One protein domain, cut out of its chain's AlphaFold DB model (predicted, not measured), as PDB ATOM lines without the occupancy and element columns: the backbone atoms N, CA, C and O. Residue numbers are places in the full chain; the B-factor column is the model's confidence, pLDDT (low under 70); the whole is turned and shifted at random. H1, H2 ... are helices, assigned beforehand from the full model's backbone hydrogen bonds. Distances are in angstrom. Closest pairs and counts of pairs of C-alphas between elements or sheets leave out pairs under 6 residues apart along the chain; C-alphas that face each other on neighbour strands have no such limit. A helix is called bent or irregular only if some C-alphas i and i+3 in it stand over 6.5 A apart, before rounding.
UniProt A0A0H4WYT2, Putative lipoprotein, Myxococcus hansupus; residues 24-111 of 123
ATOM      1  N   GLU A  24      92.515 155.822 169.554       68.81
ATOM      2  CA  GLU A  24      91.336 155.696 168.707       68.81
ATOM      3  C   GLU A  24      91.174 156.872 167.734       68.81
ATOM      4  O   GLU A  24      90.890 156.643 166.561       68.81
ATOM      5  N   GLU A  25      91.412 158.101 168.198       82.56
ATOM      6  CA  GLU A  25      91.229 159.324 167.411       82.56
ATOM      7  C   GLU A  25      92.369 159.524 166.405       82.56
ATOM      8  O   GLU A  25      92.122 160.002 165.313       82.56
ATOM      9  N   ILE A  26      93.592 159.051 166.685       87.25
ATOM     10  CA  ILE A  26      94.730 159.187 165.749       87.25
ATOM     11  C   ILE A  26      94.460 158.487 164.416       87.25
ATOM     12  O   ILE A  26      94.719 159.038 163.347       87.25
ATOM     13  N   CYS A  27      93.973 157.247 164.471       88.75
ATOM     14  CA  CYS A  27      93.703 156.472 163.262       88.75
ATOM     15  C   CYS A  27      92.502 157.027 162.490       88.75
ATOM     16  O   CYS A  27      92.487 156.973 161.261       88.75
ATOM     17  N   GLU A  28      91.516 157.569 163.206       89.94
ATOM     18  CA  GLU A  28      90.356 158.234 162.612       89.94
ATOM     19  C   GLU A  28      90.763 159.560 161.954       89.94
ATOM     20  O   GLU A  28      90.445 159.769 160.786       89.94
ATOM     21  N   ASP A  29      91.586 160.376 162.617       90.75
ATOM     22  CA  ASP A  29      92.165 161.607 162.069       90.75
ATOM     23  C   ASP A  29      92.984 161.324 160.803       90.75
ATOM     24  O   ASP A  29      92.892 162.042 159.805       90.75
ATOM     25  N   PHE A  30      93.772 160.247 160.805       88.25
ATOM     26  CA  PHE A  30      94.558 159.836 159.645       88.25
ATOM     27  C   PHE A  30      93.667 159.359 158.486       88.25
ATOM     28  O   PHE A  30      93.888 159.736 157.331       88.25
ATOM     29  N   ALA A  31      92.617 158.585 158.773       90.00
ATOM     30  CA  ALA A  31      91.628 158.169 157.778       90.00
ATOM     31  C   ALA A  31      90.866 159.363 157.178       90.00
ATOM     32  O   ALA A  31      90.650 159.428 155.958       90.00
ATOM     33  N   ASP A  32      90.508 160.335 158.012       92.06
ATOM     34  CA  ASP A  32      89.860 161.573 157.597       92.06
ATOM     35  C   ASP A  32      90.798 162.449 156.763       92.06
ATOM     36  O   ASP A  32      90.377 163.001 155.739       92.06
ATOM     37  N   ALA A  33      92.085 162.509 157.115       91.88
ATOM     38  CA  ALA A  33      93.100 163.210 156.341       91.88
ATOM     39  C   ALA A  33      93.213 162.656 154.918       91.88
ATOM     40  O   ALA A  33      93.182 163.414 153.944       91.88
ATOM     41  N   PHE A  34      93.251 161.333 154.771       89.62
ATOM     42  CA  PHE A  34      93.264 160.687 153.461       89.62
ATOM     43  C   PHE A  34      91.956 160.863 152.687       89.62
ATOM     44  O   PHE A  34      91.976 161.127 151.484       89.62
ATOM     45  N   THR A  35      90.815 160.831 153.375       91.56
ATOM     46  CA  THR A  35      89.514 161.148 152.768       91.56
ATOM     47  C   THR A  35      89.426 162.613 152.317       91.56
ATOM     48  O   THR A  35      88.721 162.947 151.361       91.56
ATOM     49  N   SER A  36      90.120 163.521 152.998       91.00
ATOM     50  CA  SER A  36      90.260 164.921 152.593       91.00
ATOM     51  C   SER A  36      91.180 165.047 151.376       91.00
ATOM     52  O   SER A  36      90.830 165.709 150.395       91.00
ATOM     53  N   LEU A  37      92.318 164.349 151.389       90.38
ATOM     54  CA  LEU A  37      93.275 164.303 150.285       90.38
ATOM     55  C   LEU A  37      92.637 163.786 148.987       90.38
ATOM     56  O   LEU A  37      92.821 164.396 147.931       90.38
ATOM     57  N   SER A  38      91.823 162.730 149.067       90.50
ATOM     58  CA  SER A  38      91.119 162.155 147.913       90.50
ATOM     59  C   SER A  38      90.083 163.093 147.289       90.50
ATOM     60  O   SER A  38      89.773 162.956 146.114       90.50
ATOM     61  N   LYS A  39      89.597 164.109 148.013       90.94
ATOM     62  CA  LYS A  39      88.779 165.198 147.438       90.94
ATOM     63  C   LYS A  39      89.644 166.323 146.867       90.94
ATOM     64  O   LYS A  39      89.279 167.002 145.906       90.94
ATOM     65  N   LYS A  40      90.815 166.550 147.461       90.69
ATOM     66  CA  LYS A  40      91.748 167.598 147.027       90.69
ATOM     67  C   LYS A  40      92.442 167.272 145.711       90.69
ATOM     68  O   LYS A  40      92.906 168.188 145.033       90.69
ATOM     69  N   VAL A  41      92.479 165.999 145.328       92.56
ATOM     70  CA  VAL A  41      93.061 165.551 144.060       92.56
ATOM     71  C   VAL A  41      92.140 165.761 142.847       92.56
ATOM     72  O   VAL A  41      92.620 165.747 141.718       92.56
ATOM     73  N   ASP A  42      90.845 166.042 143.038       88.38
ATOM     74  CA  ASP A  42      89.861 166.176 141.943       88.38
ATOM     75  C   ASP A  42      90.214 167.253 140.900       88.38
ATOM     76  O   ASP A  42      89.786 167.186 139.748       88.38
ATOM     77  N   GLY A  43      91.018 168.255 141.273       86.94
ATOM     78  CA  GLY A  43      91.496 169.282 140.339       86.94
ATOM     79  C   GLY A  43      92.690 168.851 139.474       86.94
ATOM     80  O   GLY A  43      93.137 169.631 138.630       86.94
ATOM     81  N   CYS A  44      93.191 167.629 139.664       91.31
ATOM     82  CA  CYS A  44      94.295 167.017 138.932       91.31
ATOM     83  C   CYS A  44      93.851 165.685 138.304       91.31
ATOM     84  O   CYS A  44      94.107 164.620 138.868       91.31
ATOM     85  N   PRO A  45      93.216 165.702 137.118       88.06
ATOM     86  CA  PRO A  45      92.695 164.490 136.475       88.06
ATOM     87  C   PRO A  45      93.784 163.462 136.128       88.06
ATOM     88  O   PRO A  45      93.487 162.288 135.949       88.06
ATOM     89  N   GLU A  46      95.041 163.897 136.045       88.62
ATOM     90  CA  GLU A  46      96.211 163.053 135.780       88.62
ATOM     91  C   GLU A  46      96.499 162.075 136.926       88.62
ATOM     92  O   GLU A  46      96.974 160.971 136.679       88.62
ATOM     93  N   ILE A  47      96.196 162.476 138.167       86.25
ATOM     94  CA  ILE A  47      96.474 161.686 139.374       86.25
ATOM     95  C   ILE A  47      95.217 161.299 140.160       86.25
ATOM     96  O   ILE A  47      95.260 160.364 140.956       86.25
ATOM     97  N   SER A  48      94.089 161.969 139.910       87.31
ATOM     98  CA  SER A  48      92.802 161.685 140.550       87.31
ATOM     99  C   SER A  48      92.432 160.194 140.507       87.31
ATOM    100  O   SER A  48      92.184 159.663 141.584       87.31
ATOM    101  N   PRO A  49      92.550 159.456 139.380       87.06
ATOM    102  CA  PRO A  49      92.223 158.025 139.336       87.06
ATOM    103  C   PRO A  49      93.036 157.128 140.282       87.06
ATOM    104  O   PRO A  49      92.641 155.993 140.525       87.06
ATOM    105  N   PHE A  50      94.184 157.595 140.779       85.19
ATOM    106  CA  PHE A  50      95.046 156.827 141.680       85.19
ATOM    107  C   PHE A  50      94.790 157.136 143.160       85.19
ATOM    108  O   PHE A  50      95.211 156.366 144.018       85.19
ATOM    109  N   ILE A  51      94.140 158.264 143.466       84.06
ATOM    110  CA  ILE A  51      94.030 158.799 144.834       84.06
ATOM    111  C   ILE A  51      92.568 159.048 145.238       84.06
ATOM    112  O   ILE A  51      92.254 159.018 146.424       84.06
ATOM    113  N   SER A  52      91.643 159.255 144.297       81.62
ATOM    114  CA  SER A  52      90.233 159.579 144.578       81.62
ATOM    115  C   SER A  52      89.493 158.487 145.355       81.62
ATOM    116  O   SER A  52      88.562 158.778 146.106       81.62
ATOM    117  N   ASP A  53      89.933 157.238 145.205       82.06
ATOM    118  CA  ASP A  53      89.367 156.079 145.902       82.06
ATOM    119  C   ASP A  53      90.104 155.752 147.206       82.06
ATOM    120  O   ASP A  53      89.758 154.796 147.896       82.06
ATOM    121  N   LEU A  54      91.110 156.551 147.570       80.44
ATOM    122  CA  LEU A  54      91.904 156.309 148.758       80.44
ATOM    123  C   LEU A  54      91.101 156.699 150.003       80.44
ATOM    124  O   LEU A  54      90.865 157.875 150.297       80.44
ATOM    125  N   ARG A  55      90.625 155.669 150.697       80.38
ATOM    126  CA  ARG A  55      89.874 155.738 151.949       80.38
ATOM    127  C   ARG A  55      90.274 154.547 152.797       80.38
ATOM    128  O   ARG A  55      90.344 153.435 152.283       80.38
ATOM    129  N   LEU A  56      90.511 154.786 154.078       82.00
ATOM    130  CA  LEU A  56      90.729 153.711 155.038       82.00
ATOM    131  C   LEU A  56      89.362 153.224 155.525       82.00
ATOM    132  O   LEU A  56      88.515 154.036 155.905       82.00
ATOM    133  N   GLY A  57      89.124 151.918 155.440       82.81
ATOM    134  CA  GLY A  57      87.939 151.283 155.991       82.81
ATOM    135  C   GLY A  57      88.095 151.010 157.484       82.81
ATOM    136  O   GLY A  57      89.140 151.248 158.089       82.81
ATOM    137  N   GLU A  58      87.035 150.480 158.092       86.94
ATOM    138  CA  GLU A  58      87.044 150.121 159.516       86.94
ATOM    139  C   GLU A  58      88.128 149.084 159.847       86.94
ATOM    140  O   GLU A  58      88.694 149.116 160.936       86.94
ATOM    141  N   GLU A  59      88.442 148.177 158.917       87.38
ATOM    142  CA  GLU A  59      89.484 147.169 159.114       87.38
ATOM    143  C   GLU A  59      90.877 147.804 159.181       87.38
ATOM    144  O   GLU A  59      91.611 147.546 160.134       87.38
ATOM    145  N   GLU A  60      91.218 148.694 158.245       85.62
ATOM    146  CA  GLU A  60      92.494 149.414 158.266       85.62
ATOM    147  C   GLU A  60      92.612 150.328 159.492       85.62
ATOM    148  O   GLU A  60      93.676 150.413 160.108       85.62
ATOM    149  N   ILE A  61      91.512 150.976 159.893       86.56
ATOM    150  CA  ILE A  61      91.463 151.795 161.111       86.56
ATOM    151  C   ILE A  61      91.726 150.928 162.349       86.56
ATOM    152  O   ILE A  61      92.511 151.316 163.212       86.56
ATOM    153  N   ASN A  62      91.117 149.745 162.443       85.38
ATOM    154  CA  ASN A  62      91.335 148.839 163.571       85.38
ATOM    155  C   ASN A  62      92.771 148.300 163.610       85.38
ATOM    156  O   ASN A  62      93.371 148.276 164.681       85.38
ATOM    157  N   GLN A  63      93.348 147.940 162.460       82.75
ATOM    158  CA  GLN A  63      94.754 147.529 162.377       82.75
ATOM    159  C   GLN A  63      95.694 148.651 162.825       82.75
ATOM    160  O   GLN A  63      96.613 148.410 163.605       82.75
ATOM    161  N   CYS A  64      95.423 149.891 162.409       85.31
ATOM    162  CA  CYS A  64      96.148 151.060 162.895       85.31
ATOM    163  C   CYS A  64      96.063 151.168 164.426       85.31
ATOM    164  O   CYS A  64      97.093 151.313 165.081       85.31
ATOM    165  N   LYS A  65      94.869 151.019 165.020       86.12
ATOM    166  CA  LYS A  65      94.679 151.086 166.481       86.12
ATOM    167  C   LYS A  65      95.491 150.010 167.208       86.12
ATOM    168  O   LYS A  65      96.129 150.300 168.221       86.12
ATOM    169  N   GLU A  66      95.514 148.785 166.682       84.62
ATOM    170  CA  GLU A  66      96.335 147.703 167.233       84.62
ATOM    171  C   GLU A  66      97.833 148.021 167.139       84.62
ATOM    172  O   GLU A  66      98.550 147.865 168.130       84.62
ATOM    173  N   SER A  67      98.308 148.534 166.001       81.62
ATOM    174  CA  SER A  67      99.709 148.946 165.827       81.62
ATOM    175  C   SER A  67     100.101 150.121 166.726       81.62
ATOM    176  O   SER A  67     101.196 150.129 167.283       81.62
ATOM    177  N   LEU A  68      99.202 151.085 166.947       84.94
ATOM    178  CA  LEU A  68      99.461 152.223 167.828       84.94
ATOM    179  C   LEU A  68      99.664 151.820 169.291       84.94
ATOM    180  O   LEU A  68     100.332 152.541 170.033       84.94
ATOM    181  N   SER A  69      99.140 150.669 169.715       83.69
ATOM    182  CA  SER A  69      99.274 150.206 171.099       83.69
ATOM    183  C   SER A  69     100.726 149.936 171.519       83.69
ATOM    184  O   SER A  69     101.047 150.063 172.703       83.69
ATOM    185  N   SER A  70     101.613 149.607 170.570       83.88
ATOM    186  CA  SER A  70     103.048 149.408 170.815       83.88
ATOM    187  C   SER A  70     103.894 150.663 170.576       83.88
ATOM    188  O   SER A  70     105.072 150.687 170.934       83.88
ATOM    189  N   CYS A  71     103.301 151.717 170.009       85.56
ATOM    190  CA  CYS A  71     103.975 152.975 169.718       85.56
ATOM    191  C   CYS A  71     104.217 153.811 170.975       85.56
ATOM    192  O   CYS A  71     103.394 153.868 171.892       85.56
ATOM    193  N   THR A  72     105.329 154.547 170.977       88.31
ATOM    194  CA  THR A  72     105.570 155.578 171.990       88.31
ATOM    195  C   THR A  72     104.674 156.795 171.746       88.31
ATOM    196  O   THR A  72     104.263 157.051 170.615       88.31
ATOM    197  N   ASP A  73     104.419 157.599 172.782       88.81
ATOM    198  CA  ASP A  73     103.672 158.859 172.629       88.81
ATOM    199  C   ASP A  73     104.331 159.798 171.604       88.81
ATOM    200  O   ASP A  73     103.647 160.452 170.824       88.81
ATOM    201  N   ALA A  74     105.666 159.799 171.532       88.38
ATOM    202  CA  ALA A  74     106.403 160.588 170.548       88.38
ATOM    203  C   ALA A  74     106.153 160.120 169.104       88.38
ATOM    204  O   ALA A  74     106.120 160.946 168.196       88.38
ATOM    205  N   ASP A  75     105.979 158.817 168.870       89.81
ATOM    206  CA  ASP A  75     105.646 158.300 167.538       89.81
ATOM    207  C   ASP A  75     104.194 158.598 167.171       89.81
ATOM    208  O   ASP A  75     103.915 159.035 166.056       89.81
ATOM    209  N   LYS A  76     103.284 158.448 168.135       88.19
ATOM    210  CA  LYS A  76     101.875 158.830 167.994       88.19
ATOM    211  C   LYS A  76     101.725 160.301 167.613       88.19
ATOM    212  O   LYS A  76     100.962 160.622 166.706       88.19
ATOM    213  N   ASP A  77     102.498 161.187 168.236       90.38
ATOM    214  CA  ASP A  77     102.494 162.614 167.910       90.38
ATOM    215  C   ASP A  77     103.026 162.904 166.498       90.38
ATOM    216  O   ASP A  77     102.510 163.797 165.824       90.38
ATOM    217  N   LYS A  78     104.003 162.134 165.999       89.94
ATOM    218  CA  LYS A  78     104.442 162.244 164.595       89.94
ATOM    219  C   LYS A  78     103.346 161.806 163.628       89.94
ATOM    220  O   LYS A  78     103.127 162.490 162.632       89.94
ATOM    221  N   ILE A  79     102.644 160.710 163.927       89.44
ATOM    222  CA  ILE A  79     101.532 160.210 163.102       89.44
ATOM    223  C   ILE A  79     100.391 161.234 163.071       89.44
ATOM    224  O   ILE A  79      99.910 161.572 161.990       89.44
ATOM    225  N   ARG A  80     100.014 161.799 164.228       91.44
ATOM    226  CA  ARG A  80      99.056 162.918 164.301       91.44
ATOM    227  C   ARG A  80      99.520 164.109 163.464       91.44
ATOM    228  O   ARG A  80      98.762 164.620 162.650       91.44
ATOM    229  N   GLY A  81     100.785 164.510 163.602       91.81
ATOM    230  CA  GLY A  81     101.356 165.606 162.818       91.81
ATOM    231  C   GLY A  81     101.315 165.355 161.308       91.81
ATOM    232  O   GLY A  81     101.052 166.277 160.536       91.81
ATOM    233  N   ALA A  82     101.522 164.109 160.876       91.06
ATOM    234  CA  ALA A  82     101.368 163.714 159.481       91.06
ATOM    235  C   ALA A  82      99.902 163.804 159.024       91.06
ATOM    236  O   ALA A  82      99.640 164.376 157.965       91.06
ATOM    237  N   ALA A  83      98.949 163.318 159.831       91.94
ATOM    238  CA  ALA A  83      97.510 163.440 159.566       91.94
ATOM    239  C   ALA A  83      97.089 164.909 159.389       91.94
ATOM    240  O   ALA A  83      96.455 165.270 158.393       91.94
ATOM    241  N   ASP A  84      97.510 165.772 160.315       93.31
ATOM    242  CA  ASP A  84      97.244 167.210 160.278       93.31
ATOM    243  C   ASP A  84      97.860 167.865 159.036       93.31
ATOM    244  O   ASP A  84      97.212 168.670 158.360       93.31
ATOM    245  N   CYS A  85      99.095 167.493 158.689       95.19
ATOM    246  CA  CYS A  85      99.775 167.996 157.500       95.19
ATOM    247  C   CYS A  85      99.022 167.607 156.221       95.19
ATOM    248  O   CYS A  85      98.703 168.484 155.417       95.19
ATOM    249  N   ILE A  86      98.653 166.328 156.057       93.50
ATOM    250  CA  ILE A  86      97.874 165.825 154.909       93.50
ATOM    251  C   ILE A  86      96.517 166.545 154.824       93.50
ATOM    252  O   ILE A  86      96.109 167.028 153.761       93.50
ATOM    253  N   SER A  87      95.839 166.698 155.962       92.69
ATOM    254  CA  SER A  87      94.600 167.470 156.080       92.69
ATOM    255  C   SER A  87      94.775 168.944 155.720       92.69
ATOM    256  O   SER A  87      93.817 169.578 155.267       92.69
ATOM    257  N   GLY A  88      95.984 169.487 155.850       93.81
ATOM    258  CA  GLY A  88      96.363 170.846 155.473       93.81
ATOM    259  C   GLY A  88      96.773 171.027 154.009       93.81
ATOM    260  O   GLY A  88      96.700 172.155 153.525       93.81
ATOM    261  N   VAL A  89      97.120 169.946 153.292       93.69
ATOM    262  CA  VAL A  89      97.622 170.010 151.904       93.69
ATOM    263  C   VAL A  89      96.682 170.820 151.009       93.69
ATOM    264  O   VAL A  89      95.456 170.737 151.124       93.69
ATOM    265  N   SER A  90      97.229 171.617 150.099       93.38
ATOM    266  CA  SER A  90      96.429 172.437 149.190       93.38
ATOM    267  C   SER A  90      95.577 171.615 148.197       93.38
ATOM    268  O   SER A  90      95.787 170.423 147.977       93.38
ATOM    269  N   GLN A  91      94.571 172.243 147.574       93.38
ATOM    270  CA  GLN A  91      93.842 171.612 146.464       93.38
ATOM    271  C   GLN A  91      94.793 171.429 145.274       93.38
ATOM    272  O   GLN A  91      95.396 172.403 144.806       93.38
ATOM    273  N   CYS A  92      94.858 170.214 144.733       94.50
ATOM    274  CA  CYS A  92      95.611 169.934 143.523       94.50
ATOM    275  C   CYS A  92      94.949 170.601 142.312       94.50
ATOM    276  O   CYS A  92      93.726 170.589 142.153       94.50
ATOM    277  N   ARG A  93      95.768 171.188 141.444       93.25
ATOM    278  CA  ARG A  93      95.418 171.680 140.110       93.25
ATOM    279  C   ARG A  93      96.527 171.265 139.147       93.25
ATOM    280  O   ARG A  93      97.693 171.312 139.517       93.25
ATOM    281  N   SER A  94      96.222 170.970 137.884       89.44
ATOM    282  CA  SER A  94      97.289 170.632 136.915       89.44
ATOM    283  C   SER A  94      98.399 171.700 136.831       89.44
ATOM    284  O   SER A  94      99.555 171.378 136.590       89.44
ATOM    285  N   ALA A  95      98.085 172.972 137.112       91.81
ATOM    286  CA  ALA A  95      99.067 174.062 137.150       91.81
ATOM    287  C   ALA A  95     100.032 174.037 138.357       91.81
ATOM    288  O   ALA A  95     101.039 174.738 138.323       91.81
ATOM    289  N   ASN A  96      99.729 173.292 139.426       91.38
ATOM    290  CA  ASN A  96     100.562 173.183 140.631       91.38
ATOM    291  C   ASN A  96     100.840 171.727 141.047       91.38
ATOM    292  O   ASN A  96     101.242 171.512 142.186       91.38
ATOM    293  N   LEU A  97     100.658 170.753 140.147       91.38
ATOM    294  CA  LEU A  97     100.786 169.321 140.441       91.38
ATOM    295  C   LEU A  97     102.113 168.968 141.130       91.38
ATOM    296  O   LEU A  97     102.111 168.296 142.154       91.38
ATOM    297  N   GLU A  98     103.237 169.461 140.609       93.00
ATOM    298  CA  GLU A  98     104.562 169.209 141.191       93.00
ATOM    299  C   GLU A  98     104.692 169.804 142.601       93.00
ATOM    300  O   GLU A  98     105.194 169.156 143.516       93.00
ATOM    301  N   ALA A  99     104.212 171.032 142.809       93.94
ATOM    302  CA  ALA A  99     104.258 171.678 144.119       93.94
ATOM    303  C   ALA A  99     103.353 170.966 145.136       93.94
ATOM    304  O   ALA A  99     103.750 170.789 146.283       93.94
ATOM    305  N   TRP A 100     102.170 170.528 144.701       93.56
ATOM    306  CA  TRP A 100     101.239 169.740 145.504       93.56
ATOM    307  C   TRP A 100     101.832 168.377 145.889       93.56
ATOM    308  O   TRP A 100     101.766 167.989 147.051       93.56
ATOM    309  N   ALA A 101     102.471 167.679 144.944       91.88
ATOM    310  CA  ALA A 101     103.117 166.395 145.212       91.88
ATOM    311  C   ALA A 101     104.257 166.546 146.232       91.88
ATOM    312  O   ALA A 101     104.324 165.782 147.188       91.88
ATOM    313  N   ASN A 102     105.083 167.589 146.088       94.31
ATOM    314  CA  ASN A 102     106.127 167.924 147.060       94.31
ATOM    315  C   ASN A 102     105.561 168.278 148.447       94.31
ATOM    316  O   ASN A 102     106.194 168.002 149.464       94.31
ATOM    317  N   GLU A 103     104.402 168.939 148.512       93.94
ATOM    318  CA  GLU A 103     103.717 169.246 149.773       93.94
ATOM    319  C   GLU A 103     103.268 167.956 150.472       93.94
ATOM    320  O   GLU A 103     103.583 167.754 151.643       93.94
ATOM    321  N   LEU A 104     102.614 167.057 149.731       91.94
ATOM    322  CA  LEU A 104     102.177 165.759 150.239       91.94
ATOM    323  C   LEU A 104     103.360 164.877 150.672       91.94
ATOM    324  O   LEU A 104     103.317 164.289 151.749       91.94
ATOM    325  N   GLU A 105     104.429 164.812 149.876       92.50
ATOM    326  CA  GLU A 105     105.638 164.043 150.199       92.50
ATOM    327  C   GLU A 105     106.258 164.506 151.519       92.50
ATOM    328  O   GLU A 105     106.619 163.685 152.356       92.50
ATOM    329  N   ARG A 106     106.308 165.820 151.769       93.31
ATOM    330  CA  ARG A 106     106.800 166.357 153.048       93.31
ATOM    331  C   ARG A 106     105.943 165.939 154.234       93.31
ATOM    332  O   ARG A 106     106.498 165.730 155.306       93.31
ATOM    333  N   CYS A 107     104.627 165.826 154.057       93.50
ATOM    334  CA  CYS A 107     103.743 165.333 155.112       93.50
ATOM    335  C   CYS A 107     103.958 163.844 155.400       93.50
ATOM    336  O   CYS A 107     103.845 163.422 156.547       93.50
ATOM    337  N   LEU A 108     104.267 163.057 154.367       88.50
ATOM    338  CA  LEU A 108     104.520 161.619 154.475       88.50
ATOM    339  C   LEU A 108     105.959 161.292 154.895       88.50
ATOM    340  O   LEU A 108     106.230 160.168 155.307       88.50
ATOM    341  N   ASN A 109     106.873 162.260 154.827       90.44
ATOM    342  CA  ASN A 109     108.261 162.103 155.238       90.44
ATOM    343  C   ASN A 109     108.414 162.233 156.762       90.44
ATOM    344  O   ASN A 109     108.934 163.224 157.282       90.44
ATOM    345  N   PHE A 110     107.930 161.225 157.480       85.69
ATOM    346  CA  PHE A 110     108.121 161.074 158.914       85.69
ATOM    347  C   PHE A 110     108.547 159.642 159.236       85.69
ATOM    348  O   PHE A 110     108.183 158.696 158.542       85.69
ATOM    349  N   THR A 111     109.290 159.487 160.327       86.12
ATOM    350  CA  THR A 111     109.792 158.185 160.773       86.12
ATOM    351  C   THR A 111     109.294 157.908 162.180       86.12
ATOM    352  O   THR A 111     109.453 158.735 163.086       86.12
TER     353      THR A 111
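What this domain is: This is residues 24 to 111 of the 123 residues of the protein "Putative lipoprotein" of Myxococcus hansupus (UniProt A0A0H4WYT2). A long helix, H1, runs through the middle of an elongated body of five helices and the links between them, with H4 packed along it and H5 folding back from H4 as a staggered helical hairpin. Two shorter helices, H2 and H3, pack on another side of H1, one near each of its ends. The printed part has 88 residues with five named helices, H1 to H5 in chain order, and no named strand; its class is all helix. It is compact, with a radius of gyration of the C-alphas of 13.5 A, and spans 41 by 24 by 15 A.

How they stand to each other: H1, residues 24 to 43, is the hub, touching three other helices. It touches H2, residues 48 to 51, with its residues 37 to 42 alone; the closest C-alphas, of Val 41 and Ser 48, are 5.2 A apart. It touches H3, residues 58 to 68, with its residues 24 to 31 alone, at a steep tilt of 53 degrees, opposite ways; the closest C-alphas are those of Cys 27 and Ile 61, 5.6 A apart. H2 and H3 are apart. H1 touches H4, residues 73 to 88, at a shallow tilt of 25 degrees, the same way; the closest C-alphas, of Ala 33 and Ser 87, are 4.5 A apart. H4 and H5, residues 94 to 108, are a helical hairpin at a shallow tilt of 10 degrees, opposite ways. They touch through residues 82 to 86 and 104 to 108 alone, and their closest C-alphas, of Ala 82 and Cys 107, are 5.2 A apart. H1 and H5 are close but not clearly touching, with the C-alphas of Gly 43 and Ser 94 closest at 6.9 A. In H3 and H4 every O i to N i+4 pair is within hydrogen-bond range, in H1 12 of 16 and in H5 9 of 11; H2 is too short for such a pair.

Where its parts are: H1 begins with C-alpha 24 at (91.336, 155.696, 168.707) and is 31.5 A long; it is irregular, but only just, with C-alphas 40 and 43 6.9 A apart. H2 measures 5.3 A and H3 15.1 A. H4 begins with C-alpha 73 at (103.672, 158.859, 172.629) and is 22.2 A long. H5, 21.0 A long, is irregular, with C-alphas 95 and 98 8.4 A apart, and ends with C-alpha 108 at (104.520, 161.619, 154.475).

The domain as a whole: The two C-alphas farthest apart are those of Ser 70 and Ala 95, at 41.9 A. The printed part has no cut. The links H1 to H2, H3 to H4 and H4 to H5 are tight, and H2 to H3 is short. The mean pLDDT of the printed part is 88.8, and residue 24 alone is under 70.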